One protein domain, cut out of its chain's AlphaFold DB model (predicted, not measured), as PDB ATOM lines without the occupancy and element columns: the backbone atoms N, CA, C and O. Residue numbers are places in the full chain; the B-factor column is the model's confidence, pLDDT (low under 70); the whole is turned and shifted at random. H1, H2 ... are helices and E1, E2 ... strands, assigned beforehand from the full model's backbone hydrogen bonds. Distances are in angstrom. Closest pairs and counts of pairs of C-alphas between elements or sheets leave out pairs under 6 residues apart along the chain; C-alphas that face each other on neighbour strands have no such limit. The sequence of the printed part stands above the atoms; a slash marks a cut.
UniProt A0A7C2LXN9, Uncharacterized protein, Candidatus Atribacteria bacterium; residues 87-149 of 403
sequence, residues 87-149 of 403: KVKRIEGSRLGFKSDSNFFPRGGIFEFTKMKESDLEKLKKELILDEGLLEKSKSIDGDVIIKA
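AT A GLANCE: This is residues 87 to 149 of the 403 residues of an uncharacterized protein of Candidatus Atribacteria bacterium (UniProt A0A7C2LXN9). A small, strongly twisted sheet of three antiparallel strands has helix H3 packed across E2 and E1, while the chain makes a wide loop out from the end of E2 through H2 before it comes back to H3. H2 is away from the sheet at one end of the long axis, where residues 122 to 129 stick out; at the other end lie the short helix H1 and a long loop, residues 97 to 109. The printed part has 63 residues with three named helices and three named strands, in the order E1, H1, E2, H2, H3, E3; the sheet's order is E2, E1, E3, and the class is mixed, helices and strands. The whole is only just compact, close to loose, with a radius of gyration of the C-alphas of 12.4 A and spans of 34 by 24 by 22 A.

IN THESE COORDINATES: E1, residues 87 to 92, begins at C-alpha 87 (154.256, 169.699, 135.815) and is 16.8 A long from first to last C-alpha. E2, residues 110 to 114, is 13.0 A long, and E3, residues 144 to 148, is 12.4 A long and ends at C-alpha 148 (152.396, 164.065, 138.619). H3, residues 132 to 140, is 12.6 A long. H2, residues 118 to 124, begins at C-alpha 118 (157.812, 177.884, 124.626) and is 9.8 A long. H1, residues 93 to 96, is 5.1 A long.

HOW THE PARTS SIT: E1 is the inner strand, and E2 and E3 are the edge strands. E2 and E1 are antiparallel at 151 degrees, with N 89 and O 113 within hydrogen-bond range at 2.8 A and N 91 and O 111 at 3.0 A. E1 and E3 are antiparallel at 133 degrees, with N 88 and O 146 within range at 2.8 A. H3 is on the sheet at a height of 10.8 A, over E2 and only just over E1, on which 3 of its C-alphas fall. On the local plane its line and that of E2 stand at 85 degrees, across the strands; the closest C-alphas of E2 and H3 are those of Phe 113 and Ser 138, 7.2 A apart. E2, H2, H3 and E3 form a split strand-helix-strand unit, two strands running the same way with E1 between them, and its crossover is right-handed. H1 only grazes the sheet, with residues 93 to 96. H1 and H3 only just touch, with 3 pairs of C-alphas within 8 A, the closest being those of Leu 96 and Lys 137 at 6.6 A. H2 is not on the sheet and is apart from H3. In H2 and H3 every O i to N i+4 pair is within hydrogen-bond range; H1 is too short for such a pair.

THE WHOLE: The two C-alphas farthest apart are those of Asp 101 and Ser 119, 35.4 A. The printed part has no cut. The link from H1 to E2, 13 residues, is long. The mean pLDDT of the printed part is 92.4, and no printed residue is under 70.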
ATOM      1  N   LYS A  87     154.950 168.594 135.152       96.94
ATOM      2  CA  LYS A  87     154.256 169.699 135.815       96.94
ATOM      3  C   LYS A  87     152.993 169.995 135.017       96.94
ATOM      4  O   LYS A  87     153.087 170.331 133.843       96.94
ATOM      5  N   VAL A  88     151.820 169.884 135.629       96.94
ATOM      6  CA  VAL A  88     150.532 170.071 134.950       96.94
ATOM      7  C   VAL A  88     149.721 171.198 135.567       96.94
ATOM      8  O   VAL A  88     149.675 171.333 136.788       96.94
ATOM      9  N   LYS A  89     149.065 171.997 134.722       97.50
ATOM     10  CA  LYS A  89     148.041 172.971 135.110       97.50
ATOM     11  C   LYS A  89     146.663 172.340 134.952       97.50
ATOM     12  O   LYS A  89     146.347 171.826 133.883       97.50
ATOM     13  N   ARG A  90     145.854 172.389 136.001       95.88
ATOM     14  CA  ARG A  90     144.536 171.757 136.076       95.88
ATOM     15  C   ARG A  90     143.460 172.825 135.978       95.88
ATOM     16  O   ARG A  90     143.470 173.779 136.752       95.88
ATOM     17  N   ILE A  91     142.563 172.684 135.009       95.19
ATOM     18  CA  ILE A  91     141.492 173.647 134.738       95.19
ATOM     19  C   ILE A  91     140.187 172.877 134.548       95.19
ATOM     20  O   ILE A  91     140.163 171.847 133.881       95.19
ATOM     21  N   GLU A  92     139.092 173.372 135.118       93.31
ATOM     22  CA  GLU A  92     137.759 172.821 134.860       93.31
ATOM     23  C   GLU A  92     137.399 172.940 133.374       93.31
ATOM     24  O   GLU A  92     137.504 174.011 132.773       93.31
ATOM     25  N   GLY A  93     136.938 171.844 132.775       92.88
ATOM     26  CA  GLY A  93     136.608 171.772 131.354       92.88
ATOM     27  C   GLY A  93     135.535 172.779 130.934       92.88
ATOM     28  O   GLY A  93     135.636 173.371 129.860       92.88
ATOM     29  N   SER A  94     134.562 173.060 131.804       92.12
ATOM     30  CA  SER A  94     133.530 174.086 131.582       92.12
ATOM     31  C   SER A  94     134.129 175.465 131.297       92.12
ATOM     32  O   SER A  94     133.694 176.158 130.377       92.12
ATOM     33  N   ARG A  95     135.197 175.837 132.013       93.12
ATOM     34  CA  ARG A  95     135.911 177.112 131.839       93.12
ATOM     35  C   ARG A  95     136.692 177.172 130.525       93.12
ATOM     36  O   ARG A  95     136.965 178.257 130.027       93.12
ATOM     37  N   LEU A  96     137.014 176.021 129.934       92.94
ATOM     38  CA  LEU A  96     137.648 175.918 128.613       92.94
ATOM     39  C   LEU A  96     136.621 175.924 127.465       92.94
ATOM     40  O   LEU A  96     137.008 175.975 126.293       92.94
ATOM     41  N   GLY A  97     135.323 175.930 127.784       91.12
ATOM     42  CA  GLY A  97     134.225 175.881 126.821       91.12
ATOM     43  C   GLY A  97     133.751 174.467 126.488       91.12
ATOM     44  O   GLY A  97     132.993 174.294 125.535       91.12
ATOM     45  N   PHE A  98     134.178 173.452 127.245       91.62
ATOM     46  CA  PHE A  98     133.614 172.113 127.122       91.62
ATOM     47  C   PHE A  98     132.278 172.020 127.860       91.62
ATOM     48  O   PHE A  98     132.069 172.666 128.886       91.62
ATOM     49  N   LYS A  99     131.360 171.194 127.354       87.56
ATOM     50  CA  LYS A  99     130.072 170.985 128.021       87.56
ATOM     51  C   LYS A  99     130.266 170.239 129.343       87.56
ATOM     52  O   LYS A  99     131.075 169.315 129.421       87.56
ATOM     53  N   SER A 100     129.513 170.625 130.370       75.75
ATOM     54  CA  SER A 100     129.596 170.042 131.716       75.75
ATOM     55  C   SER A 100     129.163 168.573 131.785       75.75
ATOM     56  O   SER A 100     129.568 167.867 132.701       75.75
ATOM     57  N   ASP A 101     128.357 168.116 130.826       78.62
ATOM     58  CA  ASP A 101     127.888 166.735 130.658       78.62
ATOM     59  C   ASP A 101     128.754 165.923 129.679       78.62
ATOM     60  O   ASP A 101     128.391 164.817 129.279       78.62
ATOM     61  N   SER A 102     129.902 166.468 129.274       81.19
ATOM     62  CA  SER A 102     130.801 165.803 128.343       81.19
ATOM     63  C   SER A 102     131.299 164.463 128.900       81.19
ATOM     64  O   SER A 102     131.908 164.390 129.969       81.19
ATOM     65  N   ASN A 103     131.075 163.397 128.131       84.19
ATOM     66  CA  ASN A 103     131.353 162.014 128.519       84.19
ATOM     67  C   ASN A 103     132.822 161.585 128.357       84.19
ATOM     68  O   ASN A 103     133.170 160.483 128.774       84.19
ATOM     69  N   PHE A 104     133.679 162.419 127.760       83.81
ATOM     70  CA  PHE A 104     135.096 162.090 127.565       83.81
ATOM     71  C   PHE A 104     136.006 162.597 128.694       83.81
ATOM     72  O   PHE A 104     137.198 162.291 128.701       83.81
ATOM     73  N   PHE A 105     135.481 163.374 129.649       83.56
ATOM     74  CA  PHE A 105     136.281 163.848 130.777       83.56
ATOM     75  C   PHE A 105     136.476 162.769 131.842       83.56
ATOM     76  O   PHE A 105     135.538 162.031 132.154       83.56
ATOM     77  N   PRO A 106     137.651 162.730 132.496       82.62
ATOM     78  CA  PRO A 106     137.785 161.988 133.736       82.62
ATOM     79  C   PRO A 106     136.853 162.570 134.809       82.62
ATOM     80  O   PRO A 106     136.457 163.743 134.773       82.62
ATOM     81  N   ARG A 107     136.534 161.744 135.813       84.31
ATOM     82  CA  ARG A 107     135.731 162.160 136.970       84.31
ATOM     83  C   ARG A 107     136.283 163.462 137.560       84.31
ATOM     84  O   ARG A 107     137.471 163.565 137.849       84.31
ATOM     85  N   GLY A 108     135.395 164.435 137.759       85.19
ATOM     86  CA  GLY A 108     135.740 165.775 138.235       85.19
ATOM     87  C   GLY A 108     135.832 166.831 137.132       85.19
ATOM     88  O   GLY A 108     136.017 167.996 137.456       85.19
ATOM     89  N   GLY A 109     135.688 166.460 135.852       89.88
ATOM     90  CA  GLY A 109     135.582 167.430 134.755       89.88
ATOM     91  C   GLY A 109     136.839 168.279 134.557       89.88
ATOM     92  O   GLY A 109     136.756 169.373 134.012       89.88
ATOM     93  N   ILE A 110     137.996 167.809 135.032       92.19
ATOM     94  CA  ILE A 110     139.264 168.536 134.953       92.19
ATOM     95  C   ILE A 110     139.982 168.182 133.656       92.19
ATOM     96  O   ILE A 110     140.157 167.009 133.329       92.19
ATOM     97  N   PHE A 111     140.453 169.213 132.963       94.25
ATOM     98  CA  PHE A 111     141.420 169.112 131.883       94.25
ATOM     99  C   PHE A 111     142.819 169.454 132.411       94.25
ATOM    100  O   PHE A 111     142.997 170.424 133.155       94.25
ATOM    101  N   GLU A 112     143.821 168.666 132.028       95.62
ATOM    102  CA  GLU A 112     145.206 168.847 132.467       95.62
ATOM    103  C   GLU A 112     146.072 169.318 131.292       95.62
ATOM    104  O   GLU A 112     146.081 168.700 130.231       95.62
ATOM    105  N   PHE A 113     146.821 170.402 131.489       97.31
ATOM    106  CA  PHE A 113     147.801 170.916 130.535       97.31
ATOM    107  C   PHE A 113     149.213 170.670 131.044       97.31
ATOM    108  O   PHE A 113     149.563 171.165 132.115       97.31
ATOM    109  N   THR A 114     150.057 169.989 130.276       97.06
ATOM    110  CA  THR A 114     151.483 169.894 130.595       97.06
ATOM    111  C   THR A 114     152.144 171.260 130.422       97.06
ATOM    112  O   THR A 114     152.136 171.857 129.345       97.06
ATOM    113  N   LYS A 115     152.737 171.769 131.502       95.50
ATOM    114  CA  LYS A 115     153.537 172.992 131.511       95.50
ATOM    115  C   LYS A 115     154.893 172.701 130.879       95.50
ATOM    116  O   LYS A 115     155.651 171.874 131.373       95.50
ATOM    117  N   MET A 116     155.227 173.447 129.835       93.62
ATOM    118  CA  MET A 116     156.522 173.367 129.163       93.62
ATOM    119  C   MET A 116     157.000 174.752 128.739       93.62
ATOM    120  O   MET A 116     156.234 175.718 128.742       93.62
ATOM    121  N   LYS A 117     158.285 174.853 128.396       92.19
ATOM    122  CA  LYS A 117     158.869 176.081 127.850       92.19
ATOM    123  C   LYS A 117     158.372 176.291 126.420       92.19
ATOM    124  O   LYS A 117     158.188 175.321 125.688       92.19
ATOM    125  N   GLU A 118     158.245 177.545 125.993       91.69
ATOM    126  CA  GLU A 118     157.812 177.884 124.626       91.69
ATOM    127  C   GLU A 118     158.726 177.236 123.568       91.69
ATOM    128  O   GLU A 118     158.255 176.682 122.583       91.69
ATOM    129  N   SER A 119     160.036 177.170 123.827       92.56
ATOM    130  CA  SER A 119     160.993 176.480 122.952       92.56
ATOM    131  C   SER A 119     160.715 174.986 122.769       92.56
ATOM    132  O   SER A 119     161.098 174.419 121.748       92.56
ATOM    133  N   ASP A 120     160.126 174.326 123.769       92.00
ATOM    134  CA  ASP A 120     159.770 172.910 123.682       92.00
ATOM    135  C   ASP A 120     158.419 172.737 122.981       92.00
ATOM    136  O   ASP A 120     158.293 171.856 122.134       92.00
ATOM    137  N   LEU A 121     157.466 173.645 123.214       93.69
ATOM    138  CA  LEU A 121     156.210 173.698 122.462       93.69
ATOM    139  C   LEU A 121     156.454 173.890 120.954       93.69
ATOM    140  O   LEU A 121     155.885 173.168 120.140       93.69
ATOM    141  N   GLU A 122     157.374 174.776 120.571       93.12
ATOM    142  CA  GLU A 122     157.761 174.998 119.169       93.12
ATOM    143  C   GLU A 122     158.455 173.786 118.525       93.12
ATOM    144  O   GLU A 122     158.418 173.606 117.305       93.12
ATOM    145  N   LYS A 123     159.088 172.910 119.318       92.00
ATOM    146  CA  LYS A 123     159.552 171.609 118.807       92.00
ATOM    147  C   LYS A 123     158.369 170.674 118.578       92.00
ATOM    148  O   LYS A 123     158.335 170.019 117.541       92.00
ATOM    149  N   LEU A 124     157.399 170.645 119.495       93.94
ATOM    150  CA  LEU A 124     156.207 169.800 119.373       93.94
ATOM    151  C   LEU A 124     155.333 170.168 118.176       93.94
ATOM    152  O   LEU A 124     154.857 169.269 117.492       93.94
ATOM    153  N   LYS A 125     155.192 171.458 117.853       94.81
ATOM    154  CA  LYS A 125     154.459 171.920 116.658       94.81
ATOM    155  C   LYS A 125     155.030 171.388 115.338       94.81
ATOM    156  O   LYS A 125     154.339 171.369 114.327       94.81
ATOM    157  N   LYS A 126     156.288 170.930 115.330       93.19
ATOM    158  CA  LYS A 126     156.915 170.278 114.163       93.19
ATOM    159  C   LYS A 126     156.552 168.797 114.045       93.19
ATOM    160  O   LYS A 126     156.827 168.194 113.014       93.19
ATOM    161  N   GLU A 127     156.005 168.209 115.104       92.94
ATOM    162  CA  GLU A 127     155.631 166.794 115.186       92.94
ATOM    163  C   GLU A 127     154.111 166.594 115.156       92.94
ATOM    164  O   GLU A 127     153.648 165.549 114.705       92.94
ATOM    165  N   LEU A 128     153.341 167.574 115.638       93.81
ATOM    166  CA  LEU A 128     151.905 167.462 115.861       93.81
ATOM    167  C   LEU A 128     151.186 168.784 115.560       93.81
ATOM    168  O   LEU A 128     151.678 169.858 115.898       93.81
ATOM    169  N   ILE A 129     149.983 168.690 114.989       94.75
ATOM    170  CA  ILE A 129     149.055 169.822 114.875       94.75
ATOM    171  C   ILE A 129     148.405 170.046 116.241       94.75
ATOM    172  O   ILE A 129     147.735 169.154 116.763       94.75
ATOM    173  N   LEU A 130     148.610 171.230 116.816       95.69
ATOM    174  CA  LEU A 130     148.093 171.599 118.130       95.69
ATOM    175  C   LEU A 130     146.881 172.529 118.004       95.69
ATOM    176  O   LEU A 130     146.832 173.400 117.141       95.69
ATOM    177  N   ASP A 131     145.922 172.367 118.911       95.56
ATOM    178  CA  ASP A 131     144.851 173.332 119.149       95.56
ATOM    179  C   ASP A 131     145.417 174.571 119.864       95.56
ATOM    180  O   ASP A 131     145.579 174.592 121.091       95.56
ATOM    181  N   GLU A 132     145.761 175.592 119.076       94.00
ATOM    182  CA  GLU A 132     146.291 176.872 119.563       94.00
ATOM    183  C   GLU A 132     145.275 177.612 120.443       94.00
ATOM    184  O   GLU A 132     145.647 178.169 121.474       94.00
ATOM    185  N   GLY A 133     143.981 177.552 120.112       95.12
ATOM    186  CA  GLY A 133     142.933 178.205 120.900       95.12
ATOM    187  C   GLY A 133     142.814 177.609 122.304       95.12
ATOM    188  O   GLY A 133     142.629 178.328 123.290       95.12
ATOM    189  N   LEU A 134     142.971 176.289 122.427       94.62
ATOM    190  CA  LEU A 134     143.002 175.609 123.719       94.62
ATOM    191  C   LEU A 134     144.279 175.944 124.513       94.62
ATOM    192  O   LEU A 134     144.210 176.152 125.729       94.62
ATOM    193  N   LEU A 135     145.431 176.055 123.843       94.94
ATOM    194  CA  LEU A 135     146.690 176.479 124.469       94.94
ATOM    195  C   LEU A 135     146.621 177.925 124.972       94.94
ATOM    196  O   LEU A 135     147.046 178.198 126.095       94.94
ATOM    197  N   GLU A 136     146.051 178.846 124.201       94.31
ATOM    198  CA  GLU A 136     145.837 180.239 124.606       94.31
ATOM    199  C   GLU A 136     144.918 180.346 125.827       94.31
ATOM    200  O   GLU A 136     145.271 181.007 126.809       94.31
ATOM    201  N   LYS A 137     143.793 179.617 125.836       94.38
ATOM    202  CA  LYS A 137     142.909 179.518 127.012       94.38
ATOM    203  C   LYS A 137     143.651 179.017 128.249       94.38
ATOM    204  O   LYS A 137     143.437 179.517 129.352       94.38
ATOM    205  N   SER A 138     144.567 178.063 128.086       93.75
ATOM    206  CA  SER A 138     145.370 177.565 129.208       93.75
ATOM    207  C   SER A 138     146.273 178.641 129.834       93.75
ATOM    208  O   SER A 138     146.593 178.570 131.029       93.75
ATOM    209  N   LYS A 139     146.682 179.648 129.046       92.69
ATOM    210  CA  LYS A 139     147.494 180.788 129.498       92.69
ATOM    211  C   LYS A 139     146.638 181.829 130.232       92.69
ATOM    212  O   LYS A 139     147.105 182.349 131.240       92.69
ATOM    213  N   SER A 140     145.404 182.074 129.788       93.62
ATOM    214  CA  SER A 140     144.519 183.121 130.331       93.62
ATOM    215  C   SER A 140     143.669 182.710 131.539       93.62
ATOM    216  O   SER A 140     143.204 183.575 132.275       93.62
ATOM    217  N   ILE A 141     143.449 181.412 131.761       95.06
ATOM    218  CA  ILE A 141     142.559 180.915 132.822       95.06
ATOM    219  C   ILE A 141     143.373 180.392 134.001       95.06
ATOM    220  O   ILE A 141     144.159 179.465 133.830       95.06
ATOM    221  N   ASP A 142     143.165 180.914 135.208       94.31
ATOM    222  CA  ASP A 142     143.831 180.407 136.416       94.31
ATOM    223  C   ASP A 142     143.441 178.965 136.755       94.31
ATOM    224  O   ASP A 142     142.293 178.547 136.572       94.31
ATOM    225  N   GLY A 143     144.404 178.212 137.281       93.94
ATOM    226  CA  GLY A 143     144.226 176.820 137.680       93.94
ATOM    227  C   GLY A 143     145.433 176.290 138.444       93.94
ATOM    228  O   GLY A 143     146.547 176.802 138.285       93.94
ATOM    229  N   ASP A 144     145.200 175.257 139.249       95.50
ATOM    230  CA  ASP A 144     146.213 174.677 140.125       95.50
ATOM    231  C   ASP A 144     147.336 174.029 139.324       95.50
ATOM    232  O   ASP A 144     147.102 173.377 138.303       95.50
ATOM    233  N   VAL A 145     148.564 174.169 139.815       96.88
ATOM    234  CA  VAL A 145     149.739 173.552 139.202       96.88
ATOM    235  C   VAL A 145     150.323 172.518 140.148       96.88
ATOM    236  O   VAL A 145     150.712 172.846 141.264       96.88
ATOM    237  N   ILE A 146     150.420 171.277 139.679       96.25
ATOM    238  CA  ILE A 146     150.976 170.156 140.443       96.25
ATOM    239  C   ILE A 146     152.003 169.394 139.609       96.25
ATOM    240  O   ILE A 146     152.039 169.530 138.388       96.25
ATOM    241  N   ILE A 147     152.823 168.568 140.257       96.94
ATOM    242  CA  ILE A 147     153.666 167.584 139.568       96.94
ATOM    243  C   ILE A 147     153.004 166.218 139.694       96.94
ATOM    244  O   ILE A 147     152.610 165.842 140.794       96.94
ATOM    245  N   LYS A 148     152.900 165.451 138.611       95.06
ATOM    246  CA  LYS A 148     152.396 164.065 138.619       95.06
ATOM    247  C   LYS A 148     152.869 163.323 137.371       95.06
ATOM    248  O   LYS A 148     153.317 163.944 136.418       95.06
ATOM    249  N   ALA A 149     152.716 162.005 137.352       94.44
ATOM    250  CA  ALA A 149     152.809 161.242 136.117       94.44
ATOM    251  C   ALA A 149     151.569 161.554 135.256       94.44
ATOM    252  O   ALA A 149     150.455 161.160 135.607       94.44
TER     253      ALA A 149